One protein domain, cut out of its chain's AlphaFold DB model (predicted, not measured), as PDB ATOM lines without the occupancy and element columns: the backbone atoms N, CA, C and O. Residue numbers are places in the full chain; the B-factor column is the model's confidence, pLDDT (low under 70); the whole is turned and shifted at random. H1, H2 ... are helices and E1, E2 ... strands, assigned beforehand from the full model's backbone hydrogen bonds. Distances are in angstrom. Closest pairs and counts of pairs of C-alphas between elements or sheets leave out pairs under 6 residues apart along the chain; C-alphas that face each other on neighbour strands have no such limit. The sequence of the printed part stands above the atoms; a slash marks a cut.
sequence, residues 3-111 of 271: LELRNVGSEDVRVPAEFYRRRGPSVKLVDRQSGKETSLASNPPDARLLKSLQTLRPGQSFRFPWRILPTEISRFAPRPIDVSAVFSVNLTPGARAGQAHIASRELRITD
ATOM      1  N   LEU A   3     150.911  81.639  39.936       75.31
ATOM      2  CA  LEU A   3     150.489  80.254  39.764       75.31
ATOM      3  C   LEU A   3     149.392  80.204  38.710       75.31
ATOM      4  O   LEU A   3     148.470  81.019  38.731       75.31
ATOM      5  N   GLU A   4     149.494  79.235  37.808       84.62
ATOM      6  CA  GLU A   4     148.519  78.992  36.752       84.62
ATOM      7  C   GLU A   4     147.816  77.658  36.992       84.62
ATOM      8  O   GLU A   4     148.463  76.621  37.141       84.62
ATOM      9  N   LEU A   5     146.484  77.688  37.002       77.19
ATOM     10  CA  LEU A   5     145.658  76.490  37.006       77.19
ATOM     11  C   LEU A   5     144.995  76.358  35.639       77.19
ATOM     12  O   LEU A   5     144.157  77.183  35.269       77.19
ATOM     13  N   ARG A   6     145.412  75.338  34.885       84.62
ATOM     14  CA  ARG A   6     145.010  75.106  33.495       84.62
ATOM     15  C   ARG A   6     144.216  73.815  33.365       84.62
ATOM     16  O   ARG A   6     144.628  72.782  33.887       84.62
ATOM     17  N   ASN A   7     143.116  73.869  32.623       82.12
ATOM     18  CA  ASN A   7     142.410  72.677  32.190       82.12
ATOM     19  C   ASN A   7     143.187  72.029  31.034       82.12
ATOM     20  O   ASN A   7     143.231  72.566  29.929       82.12
ATOM     21  N   VAL A   8     143.830  70.896  31.306       81.38
ATOM     22  CA  VAL A   8     144.564  70.097  30.307       81.38
ATOM     23  C   VAL A   8     143.748  68.911  29.780       81.38
ATOM     24  O   VAL A   8     144.251  68.149  28.961       81.38
ATOM     25  N   GLY A   9     142.516  68.739  30.265       76.38
ATOM     26  CA  GLY A   9     141.600  67.697  29.815       76.38
ATOM     27  C   GLY A   9     140.837  68.087  28.551       76.38
ATOM     28  O   GLY A   9     140.978  69.193  28.027       76.38
ATOM     29  N   SER A  10     140.003  67.164  28.076       81.31
ATOM     30  CA  SER A  10     139.155  67.327  26.889       81.31
ATOM     31  C   SER A  10     137.737  67.821  27.194       81.31
ATOM     32  O   SER A  10     136.985  68.090  26.264       81.31
ATOM     33  N   GLU A  11     137.371  67.957  28.470       80.44
ATOM     34  CA  GLU A  11     136.036  68.377  28.912       80.44
ATOM     35  C   GLU A  11     136.069  69.697  29.688       80.44
ATOM     36  O   GLU A  11     137.098  70.087  30.245       80.44
ATOM     37  N   ASP A  12     134.926  70.378  29.746       78.56
ATOM     38  CA  ASP A  12     134.743  71.592  30.537       78.56
ATOM     39  C   ASP A  12     134.778  71.281  32.041       78.56
ATOM     40  O   ASP A  12     134.027  70.445  32.546       78.56
ATOM     41  N   VAL A  13     135.601  72.018  32.791       80.69
ATOM     42  CA  VAL A  13     135.728  71.855  34.246       80.69
ATOM     43  C   VAL A  13     135.193  73.094  34.954       80.69
ATOM     44  O   VAL A  13     135.555  74.222  34.624       80.69
ATOM     45  N   ARG A  14     134.345  72.901  35.968       81.81
ATOM     46  CA  ARG A  14     133.838  73.992  36.815       81.81
ATOM     47  C   ARG A  14     134.678  74.112  38.079       81.81
ATOM     48  O   ARG A  14     134.772  73.158  38.844       81.81
ATOM     49  N   VAL A  15     135.251  75.290  38.313       84.62
ATOM     50  CA  VAL A  15     136.148  75.557  39.448       84.62
ATOM     51  C   VAL A  15     135.813  76.888  40.132       84.62
ATOM     52  O   VAL A  15     135.470  77.858  39.452       84.62
ATOM     53  N   PRO A  16     135.938  77.000  41.466       86.06
ATOM     54  CA  PRO A  16     135.721  78.259  42.174       86.06
ATOM     55  C   PRO A  16     136.958  79.174  42.070       86.06
ATOM     56  O   PRO A  16     137.711  79.351  43.027       86.06
ATOM     57  N   ALA A  17     137.197  79.762  40.894       83.62
ATOM     58  CA  ALA A  17     138.404  80.550  40.603       83.62
ATOM     59  C   ALA A  17     138.649  81.703  41.599       83.62
ATOM     60  O   ALA A  17     139.778  81.908  42.047       83.62
ATOM     61  N   GLU A  18     137.598  82.421  42.006       84.38
ATOM     62  CA  GLU A  18     137.697  83.494  43.007       84.38
ATOM     63  C   GLU A  18     138.067  82.980  44.404       84.38
ATOM     64  O   GLU A  18     138.845  83.624  45.110       84.38
ATOM     65  N   PHE A  19     137.590  81.788  44.790       84.12
ATOM     66  CA  PHE A  19     138.024  81.152  46.035       84.12
ATOM     67  C   PHE A  19     139.537  80.928  46.018       84.12
ATOM     68  O   PHE A  19     140.210  81.296  46.978       84.12
ATOM     69  N   TYR A  20     140.094  80.416  44.917       81.06
ATOM     70  CA  TYR A  20     141.539  80.201  44.794       81.06
ATOM     71  C   TYR A  20     142.338  81.502  44.754       81.06
ATOM     72  O   TYR A  20     143.375  81.589  45.405       81.06
ATOM     73  N   ARG A  21     141.838  82.545  44.077       82.12
ATOM     74  CA  ARG A  21     142.480  83.873  44.064       82.12
ATOM     75  C   ARG A  21     142.582  84.488  45.459       82.12
ATOM     76  O   ARG A  21     143.572  85.151  45.758       82.12
ATOM     77  N   ARG A  22     141.576  84.274  46.315       77.56
ATOM     78  CA  ARG A  22     141.540  84.801  47.690       77.56
ATOM     79  C   ARG A  22     142.266  83.913  48.698       77.56
ATOM     80  O   ARG A  22     143.056  84.424  49.486       77.56
ATOM     81  N   ARG A  23     141.998  82.604  48.689       78.88
ATOM     82  CA  ARG A  23     142.562  81.610  49.620       78.88
ATOM     83  C   ARG A  23     144.038  81.337  49.339       78.88
ATOM     84  O   ARG A  23     144.816  81.193  50.282       78.88
ATOM     85  N   GLY A  24     144.374  81.253  48.053       79.06
ATOM     86  CA  GLY A  24     145.639  80.751  47.542       79.06
ATOM     87  C   GLY A  24     145.839  79.242  47.719       79.06
ATOM     88  O   GLY A  24     144.927  78.537  48.162       79.06
ATOM     89  N   PRO A  25     147.028  78.737  47.352       79.81
ATOM     90  CA  PRO A  25     147.405  77.347  47.524       79.81
ATOM     91  C   PRO A  25     147.788  77.064  48.984       79.81
ATOM     92  O   PRO A  25     148.154  77.958  49.752       79.81
ATOM     93  N   SER A  26     147.794  75.787  49.342       80.56
ATOM     94  CA  SER A  26     148.602  75.307  50.459       80.56
ATOM     95  C   SER A  26     150.053  75.225  50.003       80.56
ATOM     96  O   SER A  26     150.317  74.734  48.906       80.56
ATOM     97  N   VAL A  27     150.992  75.689  50.824       83.50
ATOM     98  CA  VAL A  27     152.421  75.626  50.493       83.50
ATOM     99  C   VAL A  27     153.164  74.875  51.574       83.50
ATOM    100  O   VAL A  27     153.098  75.248  52.744       83.50
ATOM    101  N   LYS A  28     153.887  73.839  51.161       84.06
ATOM    102  CA  LYS A  28     154.805  73.082  52.002       84.06
ATOM    103  C   LYS A  28     156.226  73.370  51.543       84.06
ATOM    104  O   LYS A  28     156.525  73.220  50.363       84.06
ATOM    105  N   LEU A  29     157.084  73.804  52.452       82.00
ATOM    106  CA  LEU A  29     158.513  73.911  52.205       82.00
ATOM    107  C   LEU A  29     159.190  72.636  52.702       82.00
ATOM    108  O   LEU A  29     158.875  72.160  53.791       82.00
ATOM    109  N   VAL A  30     160.115  72.112  51.907       82.62
ATOM    110  CA  VAL A  30     160.969  70.971  52.241       82.62
ATOM    111  C   VAL A  30     162.413  71.423  52.083       82.62
ATOM    112  O   VAL A  30     162.821  71.822  50.993       82.62
ATOM    113  N   ASP A  31     163.176  71.405  53.170       83.44
ATOM    114  CA  ASP A  31     164.616  71.640  53.117       83.44
ATOM    115  C   ASP A  31     165.270  70.415  52.474       83.44
ATOM    116  O   ASP A  31     165.187  69.306  53.003       83.44
ATOM    117  N   ARG A  32     165.909  70.600  51.318       77.44
ATOM    118  CA  ARG A  32     166.493  69.490  50.559       77.44
ATOM    119  C   ARG A  32     167.768  68.944  51.193       77.44
ATOM    120  O   ARG A  32     168.186  67.850  50.826       77.44
ATOM    121  N   GLN A  33     168.377  69.684  52.118       77.69
ATOM    122  CA  GLN A  33     169.597  69.271  52.809       77.69
ATOM    123  C   GLN A  33     169.272  68.401  54.020       77.69
ATOM    124  O   GLN A  33     169.883  67.354  54.211       77.69
ATOM    125  N   SER A  34     168.300  68.824  54.836       78.56
ATOM    126  CA  SER A  34     167.940  68.121  56.073       78.56
ATOM    127  C   SER A  34     166.703  67.226  55.963       78.56
ATOM    128  O   SER A  34     166.446  66.432  56.865       78.56
ATOM    129  N   GLY A  35     165.904  67.368  54.902       77.38
ATOM    130  CA  GLY A  35     164.611  66.697  54.743       77.38
ATOM    131  C   GLY A  35     163.504  67.243  55.651       77.38
ATOM    132  O   GLY A  35     162.394  66.713  55.637       77.38
ATOM    133  N   LYS A  36     163.773  68.286  56.451       77.62
ATOM    134  CA  LYS A  36     162.759  68.930  57.295       77.62
ATOM    135  C   LYS A  36     161.666  69.551  56.441       77.62
ATOM    136  O   LYS A  36     161.903  69.959  55.309       77.62
ATOM    137  N   GLU A  37     160.481  69.674  57.025       83.06
ATOM    138  CA  GLU A  37     159.297  70.180  56.340       83.06
ATOM    139  C   GLU A  37     158.568  71.224  57.189       83.06
ATOM    140  O   GLU A  37     158.491  71.104  58.412       83.06
ATOM    141  N   THR A  38     157.997  72.244  56.550       77.69
ATOM    142  CA  THR A  38     157.076  73.187  57.197       77.69
ATOM    143  C   THR A  38     155.945  73.575  56.254       77.69
ATOM    144  O   THR A  38     156.089  73.509  55.035       77.69
ATOM    145  N   SER A  39     154.806  73.979  56.807       78.25
ATOM    146  CA  SER A  39     153.678  74.495  56.028       78.25
ATOM    147  C   SER A  39     153.538  75.991  56.246       78.25
ATOM    148  O   SER A  39     153.552  76.463  57.383       78.25
ATOM    149  N   LEU A  40     153.378  76.739  55.159       77.44
ATOM    150  CA  LEU A  40     153.149  78.174  55.239       77.44
ATOM    151  C   LEU A  40     151.691  78.472  55.559       77.44
ATOM    152  O   LEU A  40     150.767  77.771  55.125       77.44
ATOM    153  N   ALA A  41     151.496  79.558  56.303       66.25
ATOM    154  CA  ALA A  41     150.172  80.092  56.541       66.25
ATOM    155  C   ALA A  41     149.544  80.487  55.206       66.25
ATOM    156  O   ALA A  41     150.190  80.994  54.289       66.25
ATOM    157  N   SER A  42     148.254  80.235  55.095       62.72
ATOM    158  CA  SER A  42     147.510  80.505  53.882       62.72
ATOM    159  C   SER A  42     146.231  81.251  54.268       62.72
ATOM    160  O   SER A  42     145.784  81.153  55.412       62.72
ATOM    161  N   ASN A  43     145.691  82.072  53.364       70.31
ATOM    162  CA  ASN A  43     144.649  83.045  53.719       70.31
ATOM    163  C   ASN A  43     143.403  82.365  54.312       70.31
ATOM    164  O   ASN A  43     143.117  81.227  53.965       70.31
ATOM    165  N   PRO A  44     142.615  83.016  55.178       66.00
ATOM    166  CA  PRO A  44     141.409  82.391  55.715       66.00
ATOM    167  C   PRO A  44     140.426  82.002  54.591       66.00
ATOM    168  O   PRO A  44     140.276  82.749  53.618       66.00
ATOM    169  N   PRO A  45     139.761  80.834  54.684       72.12
ATOM    170  CA  PRO A  45     138.796  80.409  53.681       72.12
ATOM    171  C   PRO A  45     137.515  81.239  53.746       72.12
ATOM    172  O   PRO A  45     136.966  81.479  54.818       72.12
ATOM    173  N   ASP A  46     136.997  81.605  52.575       77.75
ATOM    174  CA  ASP A  46     135.668  82.193  52.428       77.75
ATOM    175  C   ASP A  46     134.759  81.203  51.694       77.75
ATOM    176  O   ASP A  46     134.762  81.109  50.464       77.75
ATOM    177  N   ALA A  47     133.994  80.428  52.466       79.81
ATOM    178  CA  ALA A  47     133.146  79.355  51.945       79.81
ATOM    179  C   ALA A  47     132.063  79.852  50.969       79.81
ATOM    180  O   ALA A  47     131.553  79.072  50.165       79.81
ATOM    181  N   ARG A  48     131.722  81.150  50.991       83.56
ATOM    182  CA  ARG A  48     130.723  81.733  50.081       83.56
ATOM    183  C   ARG A  48     131.200  81.681  48.631       83.56
ATOM    184  O   ARG A  48     130.391  81.486  47.727       83.56
ATOM    185  N   LEU A  49     132.512  81.785  48.418       82.94
ATOM    186  CA  LEU A  49     133.128  81.781  47.090       82.94
ATOM    187  C   LEU A  49     133.132  80.397  46.432       82.94
ATOM    188  O   LEU A  49     133.285  80.312  45.219       82.94
ATOM    189  N   LEU A  50     132.902  79.321  47.194       82.69
ATOM    190  CA  LEU A  50     132.804  77.961  46.649       82.69
ATOM    191  C   LEU A  50     131.617  77.792  45.696       82.69
ATOM    192  O   LEU A  50     131.659  76.957  44.800       82.69
ATOM    193  N   LYS A  51     130.570  78.609  45.866       82.94
ATOM    194  CA  LYS A  51     129.386  78.611  44.996       82.94
ATOM    195  C   LYS A  51     129.595  79.420  43.709       82.94
ATOM    196  O   LYS A  51     128.818  79.274  42.772       82.94
ATOM    197  N   SER A  52     130.630  80.258  43.653       83.25
ATOM    198  CA  SER A  52     130.945  81.102  42.498       83.25
ATOM    199  C   SER A  52     131.826  80.340  41.508       83.25
ATOM    200  O   SER A  52     133.041  80.543  41.448       83.25
ATOM    201  N   LEU A  53     131.209  79.430  40.754       86.06
ATOM    202  CA  LEU A  53     131.910  78.568  39.808       86.06
ATOM    203  C   LEU A  53     132.168  79.280  38.479       86.06
ATOM    204  O   LEU A  53     131.264  79.846  37.870       86.06
ATOM    205  N   GLN A  54     133.408  79.187  38.014       84.94
ATOM    206  CA  GLN A  54     133.817  79.549  36.666       84.94
ATOM    207  C   GLN A  54     134.030  78.267  35.856       84.94
ATOM    208  O   GLN A  54     134.673  77.330  36.332       84.94
ATOM    209  N   THR A  55     133.518  78.230  34.627       86.81
ATOM    210  CA  THR A  55     133.811  77.148  33.680       86.81
ATOM    211  C   THR A  55     135.141  77.416  32.981       86.81
ATOM    212  O   THR A  55     135.346  78.497  32.427       86.81
ATOM    213  N   LEU A  56     136.036  76.431  33.000       81.44
ATOM    214  CA  LEU A  56     137.266  76.392  32.219       81.44
ATOM    215  C   LEU A  56     137.117  75.367  31.103       81.44
ATOM    216  O   LEU A  56     137.042  74.165  31.366       81.44
ATOM    217  N   ARG A  57     137.131  75.842  29.861       87.50
ATOM    218  CA  ARG A  57     137.187  74.970  28.683       87.50
ATOM    219  C   ARG A  57     138.560  74.304  28.548       87.50
ATOM    220  O   ARG A  57     139.530  74.826  29.111       87.50
ATOM    221  N   PRO A  58     138.680  73.212  27.778       86.88
ATOM    222  CA  PRO A  58     139.966  72.627  27.417       86.88
ATOM    223  C   PRO A  58     140.985  73.682  26.978       86.88
ATOM    224  O   PRO A  58     140.703  74.558  26.158       86.88
ATOM    225  N   GLY A  59     142.173  73.634  27.571       79.62
ATOM    226  CA  GLY A  59     143.268  74.562  27.313       79.62
ATOM    227  C   GLY A  59     143.179  75.909  28.036       79.62
ATOM    228  O   GLY A  59     144.210  76.583  28.099       79.62
ATOM    229  N   GLN A  60     142.029  76.292  28.608       75.75
ATOM    230  CA  GLN A  60     141.886  77.537  29.369       75.75
ATOM    231  C   GLN A  60     142.514  77.438  30.755       75.75
ATOM    232  O   GLN A  60     142.562  76.376  31.379       75.75
ATOM    233  N   SER A  61     142.956  78.583  31.260       79.75
ATOM    234  CA  SER A  61     143.524  78.703  32.591       79.75
ATOM    235  C   SER A  61     143.092  79.984  33.280       79.75
ATOM    236  O   SER A  61     142.609  80.934  32.659       79.75
ATOM    237  N   PHE A  62     143.272  80.012  34.594       75.44
ATOM    238  CA  PHE A  62     143.324  81.258  35.340       75.44
ATOM    239  C   PHE A  62     144.603  81.301  36.157       75.44
ATOM    240  O   PHE A  62     145.178  80.274  36.526       75.44
ATOM    241  N   ARG A  63     145.024  82.525  36.453       80.44
ATOM    242  CA  ARG A  63     146.225  82.782  37.230       80.44
ATOM    243  C   ARG A  63     145.898  83.512  38.512       80.44
ATOM    244  O   ARG A  63     144.902  84.240  38.594       80.44
ATOM    245  N   PHE A  64     146.718  83.281  39.525       72.94
ATOM    246  CA  PHE A  64     146.638  83.997  40.784       72.94
ATOM    247  C   PHE A  64     148.037  84.196  41.371       72.94
ATOM    248  O   PHE A  64     148.871  83.284  41.340       72.94
ATOM    249  N   PRO A  65     148.323  85.393  41.907       71.81
ATOM    250  CA  PRO A  65     149.616  85.667  42.500       71.81
ATOM    251  C   PRO A  65     149.745  84.930  43.832       71.81
ATOM    252  O   PRO A  65     148.830  84.940  44.656       71.81
ATOM    253  N   TRP A  66     150.925  84.370  44.083       73.06
ATOM    254  CA  TRP A  66     151.295  83.872  45.402       73.06
ATOM    255  C   TRP A  66     152.670  84.392  45.809       73.06
ATOM    256  O   TRP A  66     153.522  84.729  44.976       73.06
ATOM    257  N   ARG A  67     152.881  84.528  47.116       74.12
ATOM    258  CA  ARG A  67     154.123  85.053  47.678       74.12
ATOM    259  C   ARG A  67     154.572  84.134  48.798       74.12
ATOM    260  O   ARG A  67     153.807  83.889  49.719       74.12
ATOM    261  N   ILE A  68     155.812  83.677  48.689       66.94
ATOM    262  CA  ILE A  68     156.580  83.147  49.809       66.94
ATOM    263  C   ILE A  68     157.520  84.277  50.210       66.94
ATOM    264  O   ILE A  68     158.241  84.817  49.367       66.94
ATOM    265  N   LEU A  69     157.455  84.703  51.463       70.94
ATOM    266  CA  LEU A  69     158.318  85.741  51.995       70.94
ATOM    267  C   LEU A  69     159.735  85.181  52.171       70.94
ATOM    268  O   LEU A  69     159.890  84.072  52.681       70.94
ATOM    269  N   PRO A  70     160.789  85.953  51.855       61.84
ATOM    270  CA  PRO A  70     162.162  85.525  52.117       61.84
ATOM    271  C   PRO A  70     162.385  85.098  53.575       61.84
ATOM    272  O   PRO A  70     163.064  84.112  53.835       61.84
ATOM    273  N   THR A  71     161.732  85.771  54.529       64.12
ATOM    274  CA  THR A  71     161.784  85.422  55.956       64.12
ATOM    275  C   THR A  71     161.170  84.062  56.281       64.12
ATOM    276  O   THR A  71     161.607  83.430  57.234       64.12
ATOM    277  N   GLU A  72     160.164  83.601  55.531       68.25
ATOM    278  CA  GLU A  72     159.575  82.265  55.718       68.25
ATOM    279  C   GLU A  72     160.557  81.166  55.298       68.25
ATOM    280  O   GLU A  72     160.609  80.120  55.933       68.25
ATOM    281  N   ILE A  73     161.382  81.435  54.282       69.00
ATOM    282  CA  ILE A  73     162.422  80.518  53.802       69.00
ATOM    283  C   ILE A  73     163.633  80.558  54.740       69.00
ATOM    284  O   ILE A  73     164.075  79.517  55.211       69.00
ATOM    285  N   SER A  74     164.136  81.752  55.076       71.31
ATOM    286  CA  SER A  74     165.341  81.914  55.906       71.31
ATOM    287  C   SER A  74     165.157  81.501  57.369       71.31
ATOM    288  O   SER A  74     166.135  81.165  58.023       71.31
ATOM    289  N   ARG A  75     163.928  81.527  57.907       75.50
ATOM    290  CA  ARG A  75     163.633  80.961  59.239       75.50
ATOM    291  C   ARG A  75     163.586  79.434  59.233       75.50
ATOM    292  O   ARG A  75     163.691  78.828  60.294       75.50
ATOM    293  N   PHE A  76     163.347  78.838  58.071       73.12
ATOM    294  CA  PHE A  76     163.088  77.415  57.933       73.12
ATOM    295  C   PHE A  76     164.330  76.628  57.513       73.12
ATOM    296  O   PHE A  76     164.628  75.610  58.133       73.12
ATOM    297  N   ALA A  77     165.054  77.101  56.495       72.69
ATOM    298  CA  ALA A  77     166.228  76.425  55.956       72.69
ATOM    299  C   ALA A  77     167.508  77.242  56.205       72.69
ATOM    300  O   ALA A  77     167.496  78.468  56.026       72.69
ATOM    301  N   PRO A  78     168.612  76.587  56.609       74.69
ATOM    302  CA  PRO A  78     169.904  77.242  56.754       74.69
ATOM    303  C   PRO A  78     170.454  77.683  55.391       74.69
ATOM    304  O   PRO A  78     169.981  77.261  54.336       74.69
ATOM    305  N   ARG A  79     171.476  78.544  55.414       74.56
ATOM    306  CA  ARG A  79     172.238  78.873  54.205       74.56
ATOM    307  C   ARG A  79     173.320  77.813  53.941       74.56
ATOM    308  O   ARG A  79     173.909  77.338  54.911       74.56
ATOM    309  N   PRO A  80     173.652  77.515  52.670       80.75
ATOM    310  CA  PRO A  80     173.021  78.044  51.457       80.75
ATOM    311  C   PRO A  80     171.591  77.521  51.303       80.75
ATOM    312  O   PRO A  80     171.324  76.358  51.594       80.75
ATOM    313  N   ILE A  81     170.671  78.380  50.868       78.06
ATOM    314  CA  ILE A  81     169.264  78.005  50.704       78.06
ATOM    315  C   ILE A  81     169.169  76.962  49.588       78.06
ATOM    316  O   ILE A  81     169.613  77.213  48.468       78.06
ATOM    317  N   ASP A  82     168.564  75.814  49.893       83.19
ATOM    318  CA  ASP A  82     168.134  74.812  48.916       83.19
ATOM    319  C   ASP A  82     166.817  74.167  49.376       83.19
ATOM    320  O   ASP A  82     166.791  73.198  50.136       83.19
ATOM    321  N   VAL A  83     165.700  74.759  48.958       80.62
ATOM    322  CA  VAL A  83     164.356  74.423  49.445       80.62
ATOM    323  C   VAL A  83     163.442  74.064  48.283       80.62
ATOM    324  O   VAL A  83     163.366  74.779  47.287       80.62
ATOM    325  N   SER A  84     162.675  72.992  48.437       84.56
ATOM    326  CA  SER A  84     161.550  72.660  47.566       84.56
ATOM    327  C   SER A  84     160.262  73.258  48.133       84.56
ATOM    328  O   SER A  84     159.830  72.900  49.225       84.56
ATOM    329  N   ALA A  85     159.626  74.167  47.399       81.12
ATOM    330  CA  ALA A  85     158.294  74.676  47.704       81.12
ATOM    331  C   ALA A  85     157.243  73.894  46.906       81.12
ATOM    332  O   ALA A  85     157.149  74.027  45.686       81.12
ATOM    333  N   VAL A  86     156.444  73.084  47.595       79.94
ATOM    334  CA  VAL A  86     155.336  72.318  47.020       79.94
ATOM    335  C   VAL A  86     154.044  73.107  47.204       79.94
ATOM    336  O   VAL A  86     153.557  73.281  48.322       79.94
ATOM    337  N   PHE A  87     153.486  73.580  46.097       79.50
ATOM    338  CA  PHE A  87     152.189  74.243  46.037       79.50
ATOM    339  C   PHE A  87     151.118  73.202  45.765       79.50
ATOM    340  O   PHE A  87     151.250  72.441  44.812       79.50
ATOM    341  N   SER A  88     150.048  73.210  46.550       75.81
ATOM    342  CA  SER A  88     148.930  72.279  46.419       75.81
ATOM    343  C   SER A  88     147.604  73.029  46.433       75.81
ATOM    344  O   SER A  88     147.357  73.870  47.298       75.81
ATOM    345  N   VAL A  89     146.725  72.704  45.493       78.50
ATOM    346  CA  VAL A  89     145.371  73.252  45.389       78.50
ATOM    347  C   VAL A  89     144.378  72.101  45.392       78.50
ATOM    348  O   VAL A  89     144.469  71.194  44.569       78.50
ATOM    349  N   ASN A  90     143.406  72.148  46.305       73.62
ATOM    350  CA  ASN A  90     142.280  71.221  46.284       73.62
ATOM    351  C   ASN A  90     141.276  71.665  45.207       73.62
ATOM    352  O   ASN A  90     140.665  72.725  45.337       73.62
ATOM    353  N   LEU A  91     141.118  70.858  44.160       72.38
ATOM    354  CA  LEU A  91     140.204  71.049  43.031       72.38
ATOM    355  C   LEU A  91     138.743  70.724  43.377       72.38
ATOM    356  O   LEU A  91     137.842  71.161  42.670       72.38
ATOM    357  N   THR A  92     138.496  70.011  44.480       68.62
ATOM    358  CA  THR A  92     137.157  69.706  45.011       68.62
ATOM    359  C   THR A  92     136.982  70.245  46.440       68.62
ATOM    360  O   THR A  92     136.776  69.496  47.402       68.62
ATOM    361  N   PRO A  93     137.076  71.575  46.630       64.69
ATOM    362  CA  PRO A  93     136.947  72.181  47.946       64.69
ATOM    363  C   PRO A  93     135.522  71.990  48.492       64.69
ATOM    364  O   PRO A  93     134.545  72.377  47.857       64.69
ATOM    365  N   GLY A  94     135.406  71.386  49.680       63.09
ATOM    366  CA  GLY A  94     134.123  71.065  50.322       63.09
ATOM    367  C   GLY A  94     133.625  69.628  50.109       63.09
ATOM    368  O   GLY A  94     132.629  69.248  50.723       63.09
ATOM    369  N   ALA A  95     134.311  68.813  49.299       65.25
ATOM    370  CA  ALA A  95     134.046  67.375  49.220       65.25
ATOM    371  C   ALA A  95     134.445  66.657  50.527       65.25
ATOM    372  O   ALA A  95     135.324  67.118  51.261       65.25
ATOM    373  N   ARG A  96     133.802  65.516  50.827       57.31
ATOM    374  CA  ARG A  96     134.140  64.698  52.006       57.31
ATOM    375  C   ARG A  96     135.588  64.197  51.907       57.31
ATOM    376  O   ARG A  96     136.087  63.928  50.811       57.31
ATOM    377  N   ALA A  97     136.255  64.070  53.055       45.09
ATOM    378  CA  ALA A  97     137.618  63.545  53.132       45.09
ATOM    379  C   ALA A  97     137.695  62.176  52.423       45.09
ATOM    380  O   ALA A  97     136.911  61.283  52.729       45.09
ATOM    381  N   GLY A  98     138.590  62.052  51.434       48.53
ATOM    382  CA  GLY A  98     138.722  60.876  50.555       48.53
ATOM    383  C   GLY A  98     138.379  61.119  49.077       48.53
ATOM    384  O   GLY A  98     138.772  60.323  48.234       48.53
ATOM    385  N   GLN A  99     137.715  62.232  48.741       53.19
ATOM    386  CA  GLN A  99     137.376  62.630  47.357       53.19
ATOM    387  C   GLN A  99     138.055  63.949  46.930       53.19
ATOM    388  O   GLN A  99     137.637  64.617  45.981       53.19
ATOM    389  N   ALA A 100     139.081  64.370  47.675       56.72
ATOM    390  CA  ALA A 100     139.830  65.586  47.397       56.72
ATOM    391  C   ALA A 100     140.791  65.353  46.225       56.72
ATOM    392  O   ALA A 100     141.780  64.633  46.361       56.72
ATOM    393  N   HIS A 101     140.523  65.979  45.083       65.94
ATOM    394  CA  HIS A 101     141.459  65.987  43.965       65.94
ATOM    395  C   HIS A 101     142.449  67.127  44.175       65.94
ATOM    396  O   HIS A 101     142.055  68.288  44.194       65.94
ATOM    397  N   ILE A 102     143.729  66.814  44.364       71.50
ATOM    398  CA  ILE A 102     144.762  67.822  44.619       71.50
ATOM    399  C   ILE A 102     145.636  67.963  43.379       71.50
ATOM    400  O   ILE A 102     146.252  66.998  42.936       71.50
ATOM    401  N   ALA A 103     145.719  69.179  42.847       72.69
ATOM    402  CA  ALA A 103     146.765  69.550  41.906       72.69
ATOM    403  C   ALA A 103     147.962  70.081  42.691       72.69
ATOM    404  O   ALA A 103     147.789  70.962  43.538       72.69
ATOM    405  N   SER A 104     149.162  69.578  42.407       73.75
ATOM    406  CA  SER A 104     150.383  70.061  43.044       73.75
ATOM    407  C   SER A 104     151.498  70.356  42.049       73.75
ATOM    408  O   SER A 104     151.567  69.794  40.953       73.75
ATOM    409  N   ARG A 105     152.377  71.284  42.426       76.56
ATOM    410  CA  ARG A 105     153.586  71.617  41.676       76.56
ATOM    411  C   ARG A 105     154.708  71.967  42.638       76.56
ATOM    412  O   ARG A 105     154.489  72.690  43.604       76.56
ATOM    413  N   GLU A 106     155.903  71.478  42.347       76.31
ATOM    414  CA  GLU A 106     157.109  71.795  43.102       76.31
ATOM    415  C   GLU A 106     157.923  72.879  42.389       76.31
ATOM    416  O   GLU A 106     158.067  72.863  41.164       76.31
ATOM    417  N   LEU A 107     158.462  73.813  43.169       79.44
ATOM    418  CA  LEU A 107     159.441  74.804  42.743       79.44
ATOM    419  C   LEU A 107     160.675  74.693  43.637       79.44
ATOM    420  O   LEU A 107     160.560  74.818  44.856       79.44
ATOM    421  N   ARG A 108     161.855  74.518  43.042       84.12
ATOM    422  CA  ARG A 108     163.120  74.593  43.777       84.12
ATOM    423  C   ARG A 108     163.545  76.053  43.935       84.12
ATOM    424  O   ARG A 108     163.526  76.814  42.971       84.12
ATOM    425  N   ILE A 109     163.930  76.420  45.148       77.81
ATOM    426  CA  ILE A 109     164.402  77.746  45.533       77.81
ATOM    427  C   ILE A 109     165.826  77.585  46.056       77.81
ATOM    428  O   ILE A 109     166.039  76.891  47.049       77.81
ATOM    429  N   THR A 110     166.783  78.236  45.400       79.31
ATOM    430  CA  THR A 110     168.192  78.238  45.802       79.31
ATOM    431  C   THR A 110     168.718  79.656  45.990       79.31
ATOM    432  O   THR A 110     168.171  80.599  45.413       79.31
ATOM    433  N   ASP A 111     169.801  79.816  46.753       63.00
ATOM    434  CA  ASP A 111     170.553  81.076  46.760       63.00
ATOM    435  C   ASP A 111     171.118  81.388  45.354       63.00
ATOM    436  O   ASP A 111     171.502  80.468  44.621       63.00
TER     437      ASP A 111
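Overview. This is residues 3 to 111 of the 271 residues of an uncharacterized protein of Stenotrophomonas sp. ZAC14D1_NAIMI4_6 (UniProt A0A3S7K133). A long, twisted sheet of four antiparallel strands, E4, E3, E7 and E8, continues at one end into a looser cluster of two small strand pairs, E1 with E6 and E2 with E5, together with the helices H1 and H2. From this cluster residues 66 to 69 run back toward the short helix H3, which only grazes the sheet near its other end. The printed part has 109 residues, with three named helices and eight named strands in the order E1 E2 H1 E3 E4 H2 E5 E6 H3 E7 E8, of mixed class, helices and strands. It is only just compact, close to loose, with a radius of gyration of the C-alphas of 15.5 A, and elongated, spanning 44 by 27 by 27 A.

Along the chain. E1, residues 3 to 6, begins at C-alpha 3 (150.489, 80.254, 39.764). E2 is residues 13 to 15, H1 residues 17 to 23, 10.0 A long, and E3 residues 26 to 31, 16.6 A long. E4 is residues 37 to 39, H2 residues 47 to 51, E5 residues 54 to 56, and E6 residues 61 to 65, 13.6 A long. After H3, residues 70 to 74, E7, residues 82 to 90, runs 26.2 A from C-alpha 82 at (168.134, 74.812, 48.916). E8, residues 102 to 110, runs 25.7 A and ends at C-alpha 110 (168.192, 78.238, 45.802).

Arrangement. The large sheet has the order E4 E3 E7 E8, and its strands' lines turn by 61 degrees from edge to edge. E7 and E8 form a hairpin at 162 degrees, with N 85 and O 107 2.8 A apart. E3 and E7 are antiparallel at 159 degrees, with N 28 and O 86 at 2.9 A. E3 and E4 form a hairpin at 157 degrees, with N 38 and O 29 at 2.9 A. H3 only grazes this sheet, with its residues 72 to 74; H1 and H2 are not on it. E1 and E6 are antiparallel at 167 degrees, with N 5 and O 62 at 2.9 A, and E2 and E5 at 144 degrees, with N 15 and O 54 at 2.9 A. H1 touches H2, the closest C-alphas being those of Phe 19 and Leu 49, 5.0 A apart. The closest C-alphas of H1 and E6 are those of Arg 21 and Phe 64, 5.3 A apart. In H1 and H3 every O i to N i+4 pair is within hydrogen-bond range; in H2 0 of 1 is, beside 2 of 2 O i to N i+3 pairs.

Size, cuts and confidence. The C-alphas farthest apart, those of Glu 11 and Arg 79, are 45.4 A apart. The printed part has no cut. The link from E7 to E8, 11 residues, is long. The mean pLDDT of the printed part is 76.2; 19 residues are under 70, among them residues 70 to 73 and 92 to 101.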